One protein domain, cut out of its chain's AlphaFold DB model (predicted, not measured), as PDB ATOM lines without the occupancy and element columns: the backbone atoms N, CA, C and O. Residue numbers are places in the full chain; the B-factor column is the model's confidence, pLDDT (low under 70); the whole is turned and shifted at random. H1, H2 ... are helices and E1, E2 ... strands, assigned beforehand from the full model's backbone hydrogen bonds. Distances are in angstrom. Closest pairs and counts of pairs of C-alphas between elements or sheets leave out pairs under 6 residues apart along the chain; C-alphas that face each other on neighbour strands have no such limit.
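What this domain is: This is residues 29 to 138 of the 280 residues of an uncharacterized protein of Pseudomonas sp. OV467 (UniProt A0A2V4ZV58). A small antiparallel sheet, E1 E2 E3, has the helix H2 packed over the end where E2 turns into E3, with the short H1 beside H2; from that end a long two-strand ribbon, E4 and E5, reaches away to H3 and a wide loop, residues 116 to 129. A second long loop, residues 85 to 105, leads from the sheet to the ribbon. The printed part has 110 residues, in the order H1 H2 E1 E2 E3 E4 H3 E5, and its class is mixed, helices and strands, with 52 residues, under half, in named elements. It is only just loose, close to compact, with a radius of gyration of the C-alphas of 16.2 A and spans of 50 by 36 by 22 A.

How they stand to each other: Start at H1, residues 33 to 36, which touches H2, residues 42 to 54; their closest C-alphas are those of Trp 36 and Ala 45, 5.6 A apart. Next look at E1, residues 61 to 63, E2, residues 69 to 76, and E3, residues 79 to 84, a meander, each strand the antiparallel neighbour of the one before. In the hairpin of E1 and E2, N 62 and O 71 are 2.8 A apart; in that of E2 and E3, N 74 and O 81 are 2.9 A apart, both within hydrogen-bond range. H2 is on this sheet, making two layers, at a height of 8.0 A, over E2 and only just over E3, with 3 C-alphas on it; the closest C-alphas of H2 and E2 are those of Thr 47 and Val 76, 5.9 A apart. Farther on, E4, residues 106 to 110, is antiparallel to E5, residues 130 to 137, at 160 degrees, with N 107 and O 133 at 2.8 A. The closest C-alphas of E5 and H2 are Cys 137 and Cys 43, 5.5 A apart. H3, residues 111 to 115, is apart from H1 and H2. In H2 and H3 every O i to N i+4 pair is within hydrogen-bond range; H1 is too short for one.

Where its parts are: Find C-alpha 33 at (9.102, -4.719, -4.300), where H1 begins. H2 runs 18.0 A from C-alpha 42 at (-4.483, -1.520, -8.001). E2 is 19.7 A long, E3 16.4 A and E4 13.5 A; E5 runs 23.0 A to C-alpha 137 at (-5.431, -8.771, -12.613).

The domain as a whole: The C-alphas farthest apart, those of Asp 38 and Gln 120, are 50.6 A apart. The printed part has no cut. The links E3 to E4 and H3 to E5 are long. The model's mean pLDDT over the printed part is 70.8, and residues 85 to 107 and 116 to 131 are among the 44 under 70.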
ATOM      1  N   GLN A  29      12.716  -3.025 -13.362       60.88
ATOM      2  CA  GLN A  29      12.680  -4.432 -12.935       60.88
ATOM      3  C   GLN A  29      13.672  -4.776 -11.803       60.88
ATOM      4  O   GLN A  29      13.576  -5.852 -11.205       60.88
ATOM      5  N   ASP A  30      14.618  -3.880 -11.517       68.50
ATOM      6  CA  ASP A  30      15.607  -3.979 -10.441       68.50
ATOM      7  C   ASP A  30      15.212  -3.143  -9.214       68.50
ATOM      8  O   ASP A  30      15.985  -3.049  -8.258       68.50
ATOM      9  N   TRP A  31      14.040  -2.496  -9.229       76.00
ATOM     10  CA  TRP A  31      13.523  -1.785  -8.063       76.00
ATOM     11  C   TRP A  31      13.013  -2.765  -6.997       76.00
ATOM     12  O   TRP A  31      12.457  -3.814  -7.339       76.00
ATOM     13  N   PRO A  32      13.185  -2.437  -5.704       83.50
ATOM     14  CA  PRO A  32      12.657  -3.249  -4.611       83.50
ATOM     15  C   PRO A  32      11.127  -3.352  -4.697       83.50
ATOM     16  O   PRO A  32      10.462  -2.433  -5.181       83.50
ATOM     17  N   VAL A  33      10.555  -4.464  -4.222       84.88
ATOM     18  CA  VAL A  33       9.102  -4.719  -4.300       84.88
ATOM     19  C   VAL A  33       8.309  -3.618  -3.585       84.88
ATOM     20  O   VAL A  33       7.241  -3.224  -4.046       84.88
ATOM     21  N   GLU A  34       8.866  -3.068  -2.508       87.94
ATOM     22  CA  GLU A  34       8.312  -1.986  -1.697       87.94
ATOM     23  C   GLU A  34       8.044  -0.710  -2.501       87.94
ATOM     24  O   GLU A  34       7.104   0.013  -2.183       87.94
ATOM     25  N   HIS A  35       8.810  -0.454  -3.569       85.56
ATOM     26  CA  HIS A  35       8.588   0.694  -4.453       85.56
ATOM     27  C   HIS A  35       7.173   0.703  -5.055       85.56
ATOM     28  O   HIS A  35       6.617   1.757  -5.344       85.56
ATOM     29  N   TRP A  36       6.586  -0.478  -5.240       85.00
ATOM     30  CA  TRP A  36       5.332  -0.671  -5.959       85.00
ATOM     31  C   TRP A  36       4.092  -0.643  -5.060       85.00
ATOM     32  O   TRP A  36       2.984  -0.826  -5.560       85.00
ATOM     33  N   LEU A  37       4.252  -0.445  -3.746       85.50
ATOM     34  CA  LEU A  37       3.139  -0.453  -2.786       85.50
ATOM     35  C   LEU A  37       2.130   0.678  -3.020       85.50
ATOM     36  O   LEU A  37       0.937   0.467  -2.805       85.50
ATOM     37  N   ASP A  38       2.610   1.825  -3.496       82.50
ATOM     38  CA  ASP A  38       1.811   3.032  -3.726       82.50
ATOM     39  C   ASP A  38       1.481   3.254  -5.216       82.50
ATOM     40  O   ASP A  38       1.092   4.352  -5.614       82.50
ATOM     41  N   ASP A  39       1.648   2.232  -6.070       82.69
ATOM     42  CA  ASP A  39       1.331   2.355  -7.497       82.69
ATOM     43  C   ASP A  39      -0.169   2.615  -7.709       82.69
ATOM     44  O   ASP A  39      -1.033   1.941  -7.140       82.69
ATOM     45  N   GLU A  40      -0.485   3.571  -8.583       76.88
ATOM     46  CA  GLU A  40      -1.862   3.956  -8.911       76.88
ATOM     47  C   GLU A  40      -2.662   2.815  -9.563       76.88
ATOM     48  O   GLU A  40      -3.892   2.852  -9.588       76.88
ATOM     49  N   THR A  41      -1.983   1.797 -10.099       76.44
ATOM     50  CA  THR A  41      -2.598   0.594 -10.655       76.44
ATOM     51  C   THR A  41      -2.887  -0.395  -9.516       76.44
ATOM     52  O   THR A  41      -1.956  -1.041  -9.026       76.44
ATOM     53  N   PRO A  42      -4.161  -0.649  -9.139       75.44
ATOM     54  CA  PRO A  42      -4.483  -1.520  -8.001       75.44
ATOM     55  C   PRO A  42      -3.891  -2.926  -8.125       75.44
ATOM     56  O   PRO A  42      -3.528  -3.545  -7.128       75.44
ATOM     57  N   CYS A  43      -3.763  -3.425  -9.360       77.00
ATOM     58  CA  CYS A  43      -3.142  -4.712  -9.639       77.00
ATOM     59  C   CYS A  43      -1.664  -4.761  -9.227       77.00
ATOM     60  O   CYS A  43      -1.221  -5.751  -8.645       77.00
ATOM     61  N   VAL A  44      -0.914  -3.689  -9.489       79.12
ATOM     62  CA  VAL A  44       0.509  -3.568  -9.147       79.12
ATOM     63  C   VAL A  44       0.674  -3.504  -7.629       79.12
ATOM     64  O   VAL A  44       1.356  -4.357  -7.058       79.12
ATOM     65  N   ALA A  45      -0.045  -2.590  -6.973       80.56
ATOM     66  CA  ALA A  45       0.003  -2.415  -5.523       80.56
ATOM     67  C   ALA A  45      -0.407  -3.683  -4.751       80.56
ATOM     68  O   ALA A  45       0.275  -4.105  -3.812       80.56
ATOM     69  N   LEU A  46      -1.489  -4.357  -5.166       82.56
ATOM     70  CA  LEU A  46      -1.926  -5.607  -4.531       82.56
ATOM     71  C   LEU A  46      -0.955  -6.765  -4.765       82.56
ATOM     72  O   LEU A  46      -0.784  -7.593  -3.868       82.56
ATOM     73  N   THR A  47      -0.302  -6.808  -5.928       85.31
ATOM     74  CA  THR A  47       0.759  -7.786  -6.189       85.31
ATOM     75  C   THR A  47       1.935  -7.570  -5.241       85.31
ATOM     76  O   THR A  47       2.334  -8.505  -4.548       85.31
ATOM     77  N   ALA A  48       2.439  -6.336  -5.144       86.06
ATOM     78  CA  ALA A  48       3.548  -5.981  -4.259       86.06
ATOM     79  C   ALA A  48       3.242  -6.324  -2.793       86.06
ATOM     80  O   ALA A  48       4.028  -6.996  -2.121       86.06
ATOM     81  N   LYS A  49       2.044  -5.954  -2.326       88.12
ATOM     82  CA  LYS A  49       1.561  -6.292  -0.985       88.12
ATOM     83  C   LYS A  49       1.522  -7.802  -0.749       88.12
ATOM     84  O   LYS A  49       1.978  -8.255   0.296       88.12
ATOM     85  N   SER A  50       1.007  -8.578  -1.704       88.62
ATOM     86  CA  SER A  50       0.898 -10.038  -1.572       88.62
ATOM     87  C   SER A  50       2.269 -10.715  -1.532       88.62
ATOM     88  O   SER A  50       2.474 -11.623  -0.727       88.62
ATOM     89  N   ILE A  51       3.226 -10.233  -2.333       88.44
ATOM     90  CA  ILE A  51       4.619 -10.699  -2.308       88.44
ATOM     91  C   ILE A  51       5.230 -10.458  -0.923       88.44
ATOM     92  O   ILE A  51       5.697 -11.408  -0.299       88.44
ATOM     93  N   ILE A  52       5.167  -9.223  -0.410       89.69
ATOM     94  CA  ILE A  52       5.737  -8.860   0.899       89.69
ATOM     95  C   ILE A  52       5.090  -9.678   2.022       89.69
ATOM     96  O   ILE A  52       5.784 -10.253   2.858       89.69
ATOM     97  N   GLN A  53       3.759  -9.791   2.014       91.12
ATOM     98  CA  GLN A  53       3.017 -10.565   3.012       91.12
ATOM     99  C   GLN A  53       3.350 -12.058   2.988       91.12
ATOM    100  O   GLN A  53       3.248 -12.714   4.021       91.12
ATOM    101  N   SER A  54       3.750 -12.603   1.836       89.69
ATOM    102  CA  SER A  54       4.119 -14.016   1.729       89.69
ATOM    103  C   SER A  54       5.428 -14.360   2.444       89.69
ATOM    104  O   SER A  54       5.665 -15.532   2.735       89.69
ATOM    105  N   GLY A  55       6.302 -13.370   2.675       88.12
ATOM    106  CA  GLY A  55       7.653 -13.575   3.205       88.12
ATOM    107  C   GLY A  55       8.591 -14.362   2.279       88.12
ATOM    108  O   GLY A  55       9.704 -14.694   2.684       88.12
ATOM    109  N   ARG A  56       8.167 -14.689   1.050       85.44
ATOM    110  CA  ARG A  56       9.004 -15.387   0.068       85.44
ATOM    111  C   ARG A  56      10.021 -14.419  -0.551       85.44
ATOM    112  O   ARG A  56       9.681 -13.257  -0.780       85.44
ATOM    113  N   PRO A  57      11.245 -14.878  -0.871       82.88
ATOM    114  CA  PRO A  57      12.187 -14.068  -1.638       82.88
ATOM    115  C   PRO A  57      11.580 -13.723  -3.003       82.88
ATOM    116  O   PRO A  57      10.885 -14.549  -3.590       82.88
ATOM    117  N   TYR A  58      11.829 -12.518  -3.518       76.88
ATOM    118  CA  TYR A  58      11.306 -12.102  -4.818       76.88
ATOM    119  C   TYR A  58      12.401 -11.506  -5.721       76.88
ATOM    120  O   TYR A  58      13.102 -10.589  -5.288       76.88
ATOM    121  N   PRO A  59      12.541 -11.970  -6.981       77.88
ATOM    122  CA  PRO A  59      11.843 -13.119  -7.566       77.88
ATOM    123  C   PRO A  59      12.223 -14.421  -6.845       77.88
ATOM    124  O   PRO A  59      13.374 -14.595  -6.449       77.88
ATOM    125  N   ASN A  60      11.260 -15.330  -6.676       81.12
ATOM    126  CA  ASN A  60      11.539 -16.661  -6.140       81.12
ATOM    127  C   ASN A  60      11.851 -17.596  -7.310       81.12
ATOM    128  O   ASN A  60      10.940 -18.023  -8.019       81.12
ATOM    129  N   GLU A  61      13.129 -17.880  -7.534       84.69
ATOM    130  CA  GLU A  61      13.610 -18.729  -8.624       84.69
ATOM    131  C   GLU A  61      14.418 -19.891  -8.054       84.69
ATOM    132  O   GLU A  61      15.332 -19.698  -7.255       84.69
ATOM    133  N   ILE A  62      14.107 -21.107  -8.500       85.19
ATOM    134  CA  ILE A  62      14.904 -22.295  -8.215       85.19
ATOM    135  C   ILE A  62      15.716 -22.606  -9.465       85.19
ATOM    136  O   ILE A  62      15.155 -22.898 -10.524       85.19
ATOM    137  N   VAL A  63      17.038 -22.549  -9.326       83.69
ATOM    138  CA  VAL A  63      17.996 -22.813 -10.401       83.69
ATOM    139  C   VAL A  63      18.570 -24.218 -10.231       83.69
ATOM    140  O   VAL A  63      18.987 -24.600  -9.137       83.69
ATOM    141  N   GLY A  64      18.551 -25.002 -11.307       82.44
ATOM    142  CA  GLY A  64      19.105 -26.348 -11.353       82.44
ATOM    143  C   GLY A  64      20.634 -26.373 -11.505       82.44
ATOM    144  O   GLY A  64      21.266 -25.331 -11.702       82.44
ATOM    145  N   PRO A  65      21.249 -27.569 -11.459       82.25
ATOM    146  CA  PRO A  65      22.703 -27.741 -11.564       82.25
ATOM    147  C   PRO A  65      23.326 -27.235 -12.876       82.25
ATOM    148  O   PRO A  65      24.522 -26.979 -12.924       82.25
ATOM    149  N   ASP A  66      22.531 -27.093 -13.938       83.12
ATOM    150  CA  ASP A  66      22.946 -26.607 -15.258       83.12
ATOM    151  C   ASP A  66      22.712 -25.097 -15.450       83.12
ATOM    152  O   ASP A  66      22.692 -24.607 -16.579       83.12
ATOM    153  N   HIS A  67      22.514 -24.361 -14.350       77.56
ATOM    154  CA  HIS A  67      22.198 -22.930 -14.326       77.56
ATOM    155  C   HIS A  67      20.885 -22.546 -15.024       77.56
ATOM    156  O   HIS A  67      20.656 -21.369 -15.308       77.56
ATOM    157  N   LYS A  68      19.987 -23.507 -15.274       76.88
ATOM    158  CA  LYS A  68      18.649 -23.222 -15.797       76.88
ATOM    159  C   LYS A  68      17.650 -23.048 -14.666       76.88
ATOM    160  O   LYS A  68      17.693 -23.762 -13.667       76.88
ATOM    161  N   ILE A  69      16.712 -22.122 -14.836       77.56
ATOM    162  CA  ILE A  69      15.552 -22.029 -13.949       77.56
ATOM    163  C   ILE A  69      14.746 -23.320 -14.125       77.56
ATOM    164  O   ILE A  69      14.406 -23.691 -15.245       77.56
ATOM    165  N   ILE A  70      14.455 -24.017 -13.028       81.25
ATOM    166  CA  ILE A  70      13.632 -25.240 -13.010       81.25
ATOM    167  C   ILE A  70      12.276 -25.015 -12.342       81.25
ATOM    168  O   ILE A  70      11.352 -25.798 -12.564       81.25
ATOM    169  N   LYS A  71      12.133 -23.932 -11.572       81.44
ATOM    170  CA  LYS A  71      10.864 -23.462 -11.008       81.44
ATOM    171  C   LYS A  71      10.938 -21.961 -10.733       81.44
ATOM    172  O   LYS A  71      12.004 -21.476 -10.359       81.44
ATOM    173  N   PHE A  72       9.828 -21.246 -10.853       80.19
ATOM    174  CA  PHE A  72       9.718 -19.864 -10.392       80.19
ATOM    175  C   PHE A  72       8.306 -19.538  -9.894       80.19
ATOM    176  O   PHE A  72       7.328 -20.156 -10.321       80.19
ATOM    177  N   ASP A  73       8.206 -18.561  -8.996       82.44
ATOM    178  CA  ASP A  73       6.923 -18.033  -8.531       82.44
ATOM    179  C   ASP A  73       6.461 -16.879  -9.422       82.44
ATOM    180  O   ASP A  73       7.208 -15.941  -9.716       82.44
ATOM    181  N   MET A  74       5.185 -16.917  -9.788       81.44
ATOM    182  CA  MET A  74       4.514 -15.867 -10.534       81.44
ATOM    183  C   MET A  74       3.344 -15.316  -9.725       81.44
ATOM    184  O   MET A  74       2.403 -16.035  -9.393       81.44
ATOM    185  N   TRP A  75       3.399 -14.018  -9.434       82.75
ATOM    186  CA  TRP A  75       2.370 -13.318  -8.674       82.75
ATOM    187  C   TRP A  75       1.521 -12.436  -9.580       82.75
ATOM    188  O   TRP A  75       2.055 -11.628 -10.340       82.75
ATOM    189  N   VAL A  76       0.200 -12.568  -9.457       81.00
ATOM    190  CA  VAL A  76      -0.782 -11.767 -10.197       81.00
ATOM    191  C   VAL A  76      -1.879 -11.330  -9.230       81.00
ATOM    192  O   VAL A  76      -2.725 -12.124  -8.809       81.00
ATOM    193  N   GLY A  77      -1.835 -10.066  -8.805       81.88
ATOM    194  CA  GLY A  77      -2.701  -9.553  -7.746       81.88
ATOM    195  C   GLY A  77      -2.485 -10.318  -6.440       81.88
ATOM    196  O   GLY A  77      -1.411 -10.274  -5.856       81.88
ATOM    197  N   THR A  78      -3.506 -11.045  -5.986       84.00
ATOM    198  CA  THR A  78      -3.458 -11.836  -4.736       84.00
ATOM    199  C   THR A  78      -3.219 -13.332  -4.958       84.00
ATOM    200  O   THR A  78      -3.347 -14.141  -4.025       84.00
ATOM    201  N   LYS A  79      -2.930 -13.724  -6.204       84.75
ATOM    202  CA  LYS A  79      -2.748 -15.113  -6.627       84.75
ATOM    203  C   LYS A  79      -1.268 -15.408  -6.852       84.75
ATOM    204  O   LYS A  79      -0.548 -14.584  -7.414       84.75
ATOM    205  N   LEU A  80      -0.856 -16.598  -6.422       85.50
ATOM    206  CA  LEU A  80       0.472 -17.161  -6.643       85.50
ATOM    207  C   LEU A  80       0.341 -18.407  -7.521       85.50
ATOM    208  O   LEU A  80      -0.358 -19.354  -7.155       85.50
ATOM    209  N   TYR A  81       1.064 -18.413  -8.632       81.75
ATOM    210  CA  TYR A  81       1.255 -19.568  -9.496       81.75
ATOM    211  C   TYR A  81       2.688 -20.071  -9.344       81.75
ATOM    212  O   TYR A  81       3.639 -19.293  -9.427       81.75
ATOM    213  N   GLU A  82       2.844 -21.371  -9.116       82.38
ATOM    214  CA  GLU A  82       4.154 -22.017  -9.042       82.38
ATOM    215  C   GLU A  82       4.453 -22.688 -10.380       82.38
ATOM    216  O   GLU A  82       3.874 -23.722 -10.724       82.38
ATOM    217  N   MET A  83       5.371 -22.093 -11.137       75.56
ATOM    218  CA  MET A  83       5.643 -22.493 -12.509       75.56
ATOM    219  C   MET A  83       6.862 -23.396 -12.592       75.56
ATOM    220  O   MET A  83       7.873 -23.099 -11.954       75.56
ATOM    221  N   PRO A  84       6.835 -24.468 -13.403       73.88
ATOM    222  CA  PRO A  84       8.077 -25.099 -13.822       73.88
ATOM    223  C   PRO A  84       8.929 -24.070 -14.583       73.88
ATOM    224  O   PRO A  84       8.399 -23.153 -15.196       73.88
ATOM    225  N   GLY A  85      10.249 -24.223 -14.570       64.06
ATOM    226  CA  GLY A  85      11.190 -23.409 -15.355       64.06
ATOM    227  C   GLY A  85      11.401 -23.925 -16.785       64.06
ATOM    228  O   GLY A  85      12.219 -23.407 -17.535       64.06
ATOM    229  N   VAL A  86      10.630 -24.950 -17.165       56.44
ATOM    230  CA  VAL A  86      10.639 -25.604 -18.482       56.44
ATOM    231  C   VAL A  86       9.504 -25.182 -19.448       56.44
ATOM    232  O   VAL A  86       9.486 -25.702 -20.564       56.44
ATOM    233  N   PRO A  87       8.544 -24.277 -19.161       53.41
ATOM    234  CA  PRO A  87       7.599 -23.893 -20.187       53.41
ATOM    235  C   PRO A  87       8.361 -23.028 -21.184       53.41
ATOM    236  O   PRO A  87       8.654 -21.865 -20.915       53.41
ATOM    237  N   ARG A  88       8.583 -23.578 -22.384       54.62
ATOM    238  CA  ARG A  88       8.978 -22.885 -23.633       54.62
ATOM    239  C   ARG A  88       8.030 -21.732 -24.021       54.62
ATOM    240  O   ARG A  88       8.102 -21.226 -25.132       54.62
ATOM    241  N   PHE A  89       7.119 -21.401 -23.113       56.84
ATOM    242  CA  PHE A  89       5.931 -20.609 -23.265       56.84
ATOM    243  C   PHE A  89       5.850 -19.475 -22.251       56.84
ATOM    244  O   PHE A  89       4.904 -18.730 -22.359       56.84
ATOM    245  N   LEU A  90       6.733 -19.337 -21.250       56.81
ATOM    246  CA  LEU A  90       6.653 -18.237 -20.271       56.81
ATOM    247  C   LEU A  90       7.955 -17.446 -20.253       56.81
ATOM    248  O   LEU A  90       9.023 -17.997 -19.991       56.81
ATOM    249  N   GLY A  91       7.858 -16.157 -20.558       55.09
ATOM    250  CA  GLY A  91       8.996 -15.251 -20.643       55.09
ATOM    251  C   GLY A  91       9.131 -14.361 -19.412       55.09
ATOM    252  O   GLY A  91       8.191 -14.155 -18.638       55.09
ATOM    253  N   ARG A  92      10.322 -13.773 -19.253       55.72
ATOM    254  CA  ARG A  92      10.473 -12.561 -18.444       55.72
ATOM    255  C   ARG A  92       9.914 -11.387 -19.251       55.72
ATOM    256  O   ARG A  92      10.547 -10.962 -20.209       55.72
ATOM    257  N   ASN A  93       8.761 -10.872 -18.828       55.81
ATOM    258  CA  ASN A  93       8.027  -9.713 -19.360       55.81
ATOM    259  C   ASN A  93       7.525  -9.769 -20.812       55.81
ATOM    260  O   ASN A  93       8.089 -10.424 -21.683       55.81
ATOM    261  N   GLY A  94       6.421  -9.052 -21.052       43.19
ATOM    262  CA  GLY A  94       5.782  -8.948 -22.364       43.19
ATOM    263  C   GLY A  94       4.723  -7.851 -22.493       43.19
ATOM    264  O   GLY A  94       3.827  -8.010 -23.307       43.19
ATOM    265  N   PHE A  95       4.771  -6.742 -21.744       39.16
ATOM    266  CA  PHE A  95       4.080  -5.520 -22.181       39.16
ATOM    267  C   PHE A  95       4.746  -4.246 -21.655       39.16
ATOM    268  O   PHE A  95       5.441  -4.245 -20.640       39.16
ATOM    269  N   ASP A  96       4.487  -3.176 -22.393       38.25
ATOM    270  CA  ASP A  96       5.044  -1.824 -22.424       38.25
ATOM    271  C   ASP A  96       4.841  -0.985 -21.141       38.25
ATOM    272  O   ASP A  96       4.361   0.149 -21.151       38.25
ATOM    273  N   ARG A  97       5.163  -1.560 -19.979       45.78
ATOM    274  CA  ARG A  97       5.345  -0.810 -18.738       45.78
ATOM    275  C   ARG A  97       6.613  -1.309 -18.066       45.78
ATOM    276  O   ARG A  97       6.576  -2.342 -17.406       45.78
ATOM    277  N   PRO A  98       7.718  -0.548 -18.120       48.72
ATOM    278  CA  PRO A  98       8.820  -0.789 -17.196       48.72
ATOM    279  C   PRO A  98       8.345  -0.662 -15.730       48.72
ATOM    280  O   PRO A  98       8.994  -1.147 -14.820       48.72
ATOM    281  N   LYS A  99       7.167  -0.083 -15.479       51.38
ATOM    282  CA  LYS A  99       6.630   0.188 -14.150       51.38
ATOM    283  C   LYS A  99       5.892  -0.989 -13.486       51.38
ATOM    284  O   LYS A  99       4.681  -0.892 -13.302       51.38
ATOM    285  N   SER A 100       6.554  -2.103 -13.173       60.22
ATOM    286  CA  SER A 100       5.897  -3.168 -12.403       60.22
ATOM    287  C   SER A 100       6.873  -4.101 -11.673       60.22
ATOM    288  O   SER A 100       7.938  -4.385 -12.226       60.22
ATOM    289  N   PRO A 101       6.516  -4.660 -10.491       53.72
ATOM    290  CA  PRO A 101       7.325  -5.692  -9.853       53.72
ATOM    291  C   PRO A 101       7.286  -7.007 -10.633       53.72
ATOM    292  O   PRO A 101       8.086  -7.885 -10.349       53.72
ATOM    293  N   TRP A 102       6.366  -7.183 -11.586       64.69
ATOM    294  CA  TRP A 102       6.176  -8.435 -12.309       64.69
ATOM    295  C   TRP A 102       7.436  -8.829 -13.086       64.69
ATOM    296  O   TRP A 102       7.751  -8.235 -14.109       64.69
ATOM    297  N   LYS A 103       8.163  -9.846 -12.613       59.91
ATOM    298  CA  LYS A 103       9.259 -10.463 -13.379       59.91
ATOM    299  C   LYS A 103       8.786 -11.567 -14.327       59.91
ATOM    300  O   LYS A 103       9.468 -11.847 -15.309       59.91
ATOM    301  N   TYR A 104       7.621 -12.157 -14.061       65.44
ATOM    302  CA  TYR A 104       7.034 -13.257 -14.827       65.44
ATOM    303  C   TYR A 104       5.543 -13.006 -15.016       65.44
ATOM    304  O   TYR A 104       4.779 -13.189 -14.079       65.44
ATOM    305  N   THR A 105       5.131 -12.553 -16.195       67.62
ATOM    306  CA  THR A 105       3.706 -12.389 -16.546       67.62
ATOM    307  C   THR A 105       3.409 -12.728 -17.994       67.62
ATOM    308  O   THR A 105       2.232 -12.826 -18.333       67.62
ATOM    309  N   SER A 106       4.425 -12.912 -18.843       69.94
ATOM    310  CA  SER A 106       4.219 -13.174 -20.259       69.94
ATOM    311  C   SER A 106       4.152 -14.662 -20.562       69.94
ATOM    312  O   SER A 106       4.901 -15.469 -20.010       69.94
ATOM    313  N   VAL A 107       3.250 -15.000 -21.479       68.06
ATOM    314  CA  VAL A 107       3.112 -16.310 -22.093       68.06
ATOM    315  C   VAL A 107       3.467 -16.178 -23.570       68.06
ATOM    316  O   VAL A 107       2.701 -15.582 -24.308       68.06
ATOM    317  N   THR A 108       4.597 -16.698 -24.034       70.06
ATOM    318  CA  THR A 108       4.976 -16.691 -25.450       70.06
ATOM    319  C   THR A 108       5.355 -18.070 -25.939       70.06
ATOM    320  O   THR A 108       6.407 -18.568 -25.564       70.06
ATOM    321  N   GLY A 109       4.609 -18.632 -26.880       68.75
ATOM    322  CA  GLY A 109       5.187 -19.630 -27.765       68.75
ATOM    323  C   GLY A 109       4.234 -20.127 -28.830       68.75
ATOM    324  O   GLY A 109       3.156 -19.593 -29.044       68.75
ATOM    325  N   ASN A 110       4.690 -21.121 -29.570       72.25
ATOM    326  CA  ASN A 110       4.032 -21.555 -30.788       72.25
ATOM    327  C   ASN A 110       2.829 -22.481 -30.480       72.25
ATOM    328  O   ASN A 110       2.951 -23.429 -29.705       72.25
ATOM    329  N   VAL A 111       1.668 -22.184 -31.068       71.62
ATOM    330  CA  VAL A 111       0.384 -22.883 -30.904       71.62
ATOM    331  C   VAL A 111       0.488 -24.316 -31.397       71.62
ATOM    332  O   VAL A 111      -0.015 -25.213 -30.727       71.62
ATOM    333  N   GLU A 112       1.169 -24.569 -32.516       71.00
ATOM    334  CA  GLU A 112       1.375 -25.935 -32.996       71.00
ATOM    335  C   GLU A 112       2.172 -26.768 -31.980       71.00
ATOM    336  O   GLU A 112       1.764 -27.878 -31.636       71.00
ATOM    337  N   ASN A 113       3.228 -26.192 -31.398       70.75
ATOM    338  CA  ASN A 113       4.013 -26.809 -30.328       70.75
ATOM    339  C   ASN A 113       3.211 -27.010 -29.034       70.75
ATOM    340  O   ASN A 113       3.374 -28.035 -28.376       70.75
ATOM    341  N   LEU A 114       2.350 -26.054 -28.662       72.12
ATOM    342  CA  LEU A 114       1.454 -26.181 -27.504       72.12
ATOM    343  C   LEU A 114       0.482 -27.353 -27.667       72.12
ATOM    344  O   LEU A 114       0.155 -28.025 -26.692       72.12
ATOM    345  N   LEU A 115       0.022 -27.588 -28.895       71.00
ATOM    346  CA  LEU A 115      -0.998 -28.585 -29.207       71.00
ATOM    347  C   LEU A 115      -0.426 -29.922 -29.695       71.00
ATOM    348  O   LEU A 115      -1.198 -30.853 -29.922       71.00
ATOM    349  N   GLY A 116       0.894 -30.028 -29.867       67.62
ATOM    350  CA  GLY A 116       1.547 -31.222 -30.407       67.62
ATOM    351  C   GLY A 116       1.150 -31.530 -31.855       67.62
ATOM    352  O   GLY A 116       1.040 -32.697 -32.224       67.62
ATOM    353  N   ILE A 117       0.880 -30.502 -32.664       67.19
ATOM    354  CA  ILE A 117       0.519 -30.648 -34.080       67.19
ATOM    355  C   ILE A 117       1.813 -30.683 -34.903       67.19
ATOM    356  O   ILE A 117       2.592 -29.736 -34.857       67.19
ATOM    357  N   GLU A 118       2.052 -31.759 -35.662       58.66
ATOM    358  CA  GLU A 118       3.210 -31.843 -36.565       58.66
ATOM    359  C   GLU A 118       3.169 -30.725 -37.630       58.66
ATOM    360  O   GLU A 118       2.119 -30.470 -38.223       58.66
ATOM    361  N   GLU A 119       4.326 -30.096 -37.894       54.06
ATOM    362  CA  GLU A 119       4.587 -28.877 -38.705       54.06
ATOM    363  C   GLU A 119       4.074 -28.871 -40.170       54.06
ATOM    364  O   GLU A 119       4.417 -27.999 -40.967       54.06
ATOM    365  N   GLN A 120       3.247 -29.823 -40.597       45.75
ATOM    366  CA  GLN A 120       2.967 -30.025 -42.017       45.75
ATOM    367  C   GLN A 120       1.910 -29.085 -42.622       45.75
ATOM    368  O   GLN A 120       1.910 -28.922 -43.843       45.75
ATOM    369  N   LYS A 121       1.025 -28.454 -41.830       45.97
ATOM    370  CA  LYS A 121      -0.103 -27.657 -42.372       45.97
ATOM    371  C   LYS A 121       0.095 -26.138 -42.424       45.97
ATOM    372  O   LYS A 121      -0.635 -25.491 -43.168       45.97
ATOM    373  N   PHE A 122       1.076 -25.578 -41.720       47.50
ATOM    374  CA  PHE A 122       1.280 -24.125 -41.630       47.50
ATOM    375  C   PHE A 122       2.751 -23.770 -41.900       47.50
ATOM    376  O   PHE A 122       3.482 -23.322 -41.029       47.50
ATOM    377  N   LYS A 123       3.217 -24.028 -43.130       43.03
ATOM    378  CA  LYS A 123       4.616 -23.840 -43.574       43.03
ATOM    379  C   LYS A 123       5.033 -22.386 -43.841       43.03
ATOM    380  O   LYS A 123       6.080 -22.170 -44.447       43.03
ATOM    381  N   ASP A 124       4.236 -21.400 -43.446       46.41
ATOM    382  CA  ASP A 124       4.596 -20.001 -43.655       46.41
ATOM    383  C   ASP A 124       5.223 -19.424 -42.366       46.41
ATOM    384  O   ASP A 124       4.532 -19.282 -41.353       46.41
ATOM    385  N   PRO A 125       6.534 -19.108 -42.369       39.62
ATOM    386  CA  PRO A 125       7.249 -18.578 -41.208       39.62
ATOM    387  C   PRO A 125       6.776 -17.179 -40.775       39.62
ATOM    388  O   PRO A 125       7.053 -16.784 -39.644       39.62
ATOM    389  N   HIS A 126       6.031 -16.451 -41.614       43.00
ATOM    390  CA  HIS A 126       5.379 -15.185 -41.253       43.00
ATOM    391  C   HIS A 126       3.984 -15.385 -40.625       43.00
ATOM    392  O   HIS A 126       3.408 -14.448 -40.074       43.00
ATOM    393  N   VAL A 127       3.465 -16.618 -40.656       49.69
ATOM    394  CA  VAL A 127       2.105 -17.026 -40.244       49.69
ATOM    395  C   VAL A 127       2.135 -18.117 -39.154       49.69
ATOM    396  O   VAL A 127       1.090 -18.570 -38.668       49.69
ATOM    397  N   GLY A 128       3.333 -18.535 -38.727       52.28
ATOM    398  CA  GLY A 128       3.519 -19.475 -37.624       52.28
ATOM    399  C   GLY A 128       2.724 -19.016 -36.407       52.28
ATOM    400  O   GLY A 128       2.786 -17.840 -36.033       52.28
ATOM    401  N   GLY A 129       1.927 -19.919 -35.830       60.72
ATOM    402  CA  GLY A 129       0.943 -19.615 -34.795       60.72
ATOM    403  C   GLY A 129       1.572 -19.202 -33.474       60.72
ATOM    404  O   GLY A 129       1.445 -19.903 -32.486       60.72
ATOM    405  N   THR A 130       2.274 -18.078 -33.414       65.06
ATOM    406  CA  THR A 130       2.842 -17.581 -32.165       65.06
ATOM    407  C   THR A 130       1.715 -17.030 -31.309       65.06
ATOM    408  O   THR A 130       1.034 -16.082 -31.691       65.06
ATOM    409  N   LEU A 131       1.521 -17.645 -30.151       68.69
ATOM    410  CA  LEU A 131       0.742 -17.100 -29.062       68.69
ATOM    411  C   LEU A 131       1.668 -16.242 -28.216       68.69
ATOM    412  O   LEU A 131       2.641 -16.754 -27.669       68.69
ATOM    413  N   THR A 132       1.343 -14.963 -28.082       70.56
ATOM    414  CA  THR A 132       1.987 -14.072 -27.113       70.56
ATOM    415  C   THR A 132       0.919 -13.500 -26.216       70.56
ATOM    416  O   THR A 132      -0.082 -13.000 -26.701       70.56
ATOM    417  N   GLY A 133       1.100 -13.540 -24.912       69.19
ATOM    418  CA  GLY A 133       0.110 -13.039 -23.993       69.19
ATOM    419  C   GLY A 133       0.676 -12.603 -22.668       69.19
ATOM    420  O   GLY A 133       1.851 -12.808 -22.390       69.19
ATOM    421  N   ASN A 134      -0.164 -11.973 -21.856       72.56
ATOM    422  CA  ASN A 134       0.206 -11.528 -20.522       72.56
ATOM    423  C   ASN A 134      -0.919 -11.770 -19.533       72.56
ATOM    424  O   ASN A 134      -2.095 -11.610 -19.862       72.56
ATOM    425  N   LEU A 135      -0.546 -12.110 -18.309       73.44
ATOM    426  CA  LEU A 135      -1.470 -12.154 -17.192       73.44
ATOM    427  C   LEU A 135      -1.746 -10.741 -16.673       73.44
ATOM    428  O   LEU A 135      -0.842  -9.926 -16.495       73.44
ATOM    429  N   TYR A 136      -3.013 -10.486 -16.394       72.00
ATOM    430  CA  TYR A 136      -3.557  -9.254 -15.855       72.00
ATOM    431  C   TYR A 136      -4.427  -9.591 -14.659       72.00
ATOM    432  O   TYR A 136      -5.144 -10.591 -14.675       72.00
ATOM    433  N   CYS A 137      -4.413  -8.731 -13.645       70.25
ATOM    434  CA  CYS A 137      -5.431  -8.771 -12.613       70.25
ATOM    435  C   CYS A 137      -6.385  -7.589 -12.715       70.25
ATOM    436  O   CYS A 137      -5.982  -6.439 -12.890       70.25
ATOM    437  N   GLU A 138      -7.672  -7.898 -12.624       66.75
ATOM    438  CA  GLU A 138      -8.767  -6.945 -12.665       66.75
ATOM    439  C   GLU A 138      -9.359  -6.850 -11.254       66.75
ATOM    440  O   GLU A 138     -10.027  -7.768 -10.780       66.75
TER     441      GLU A 138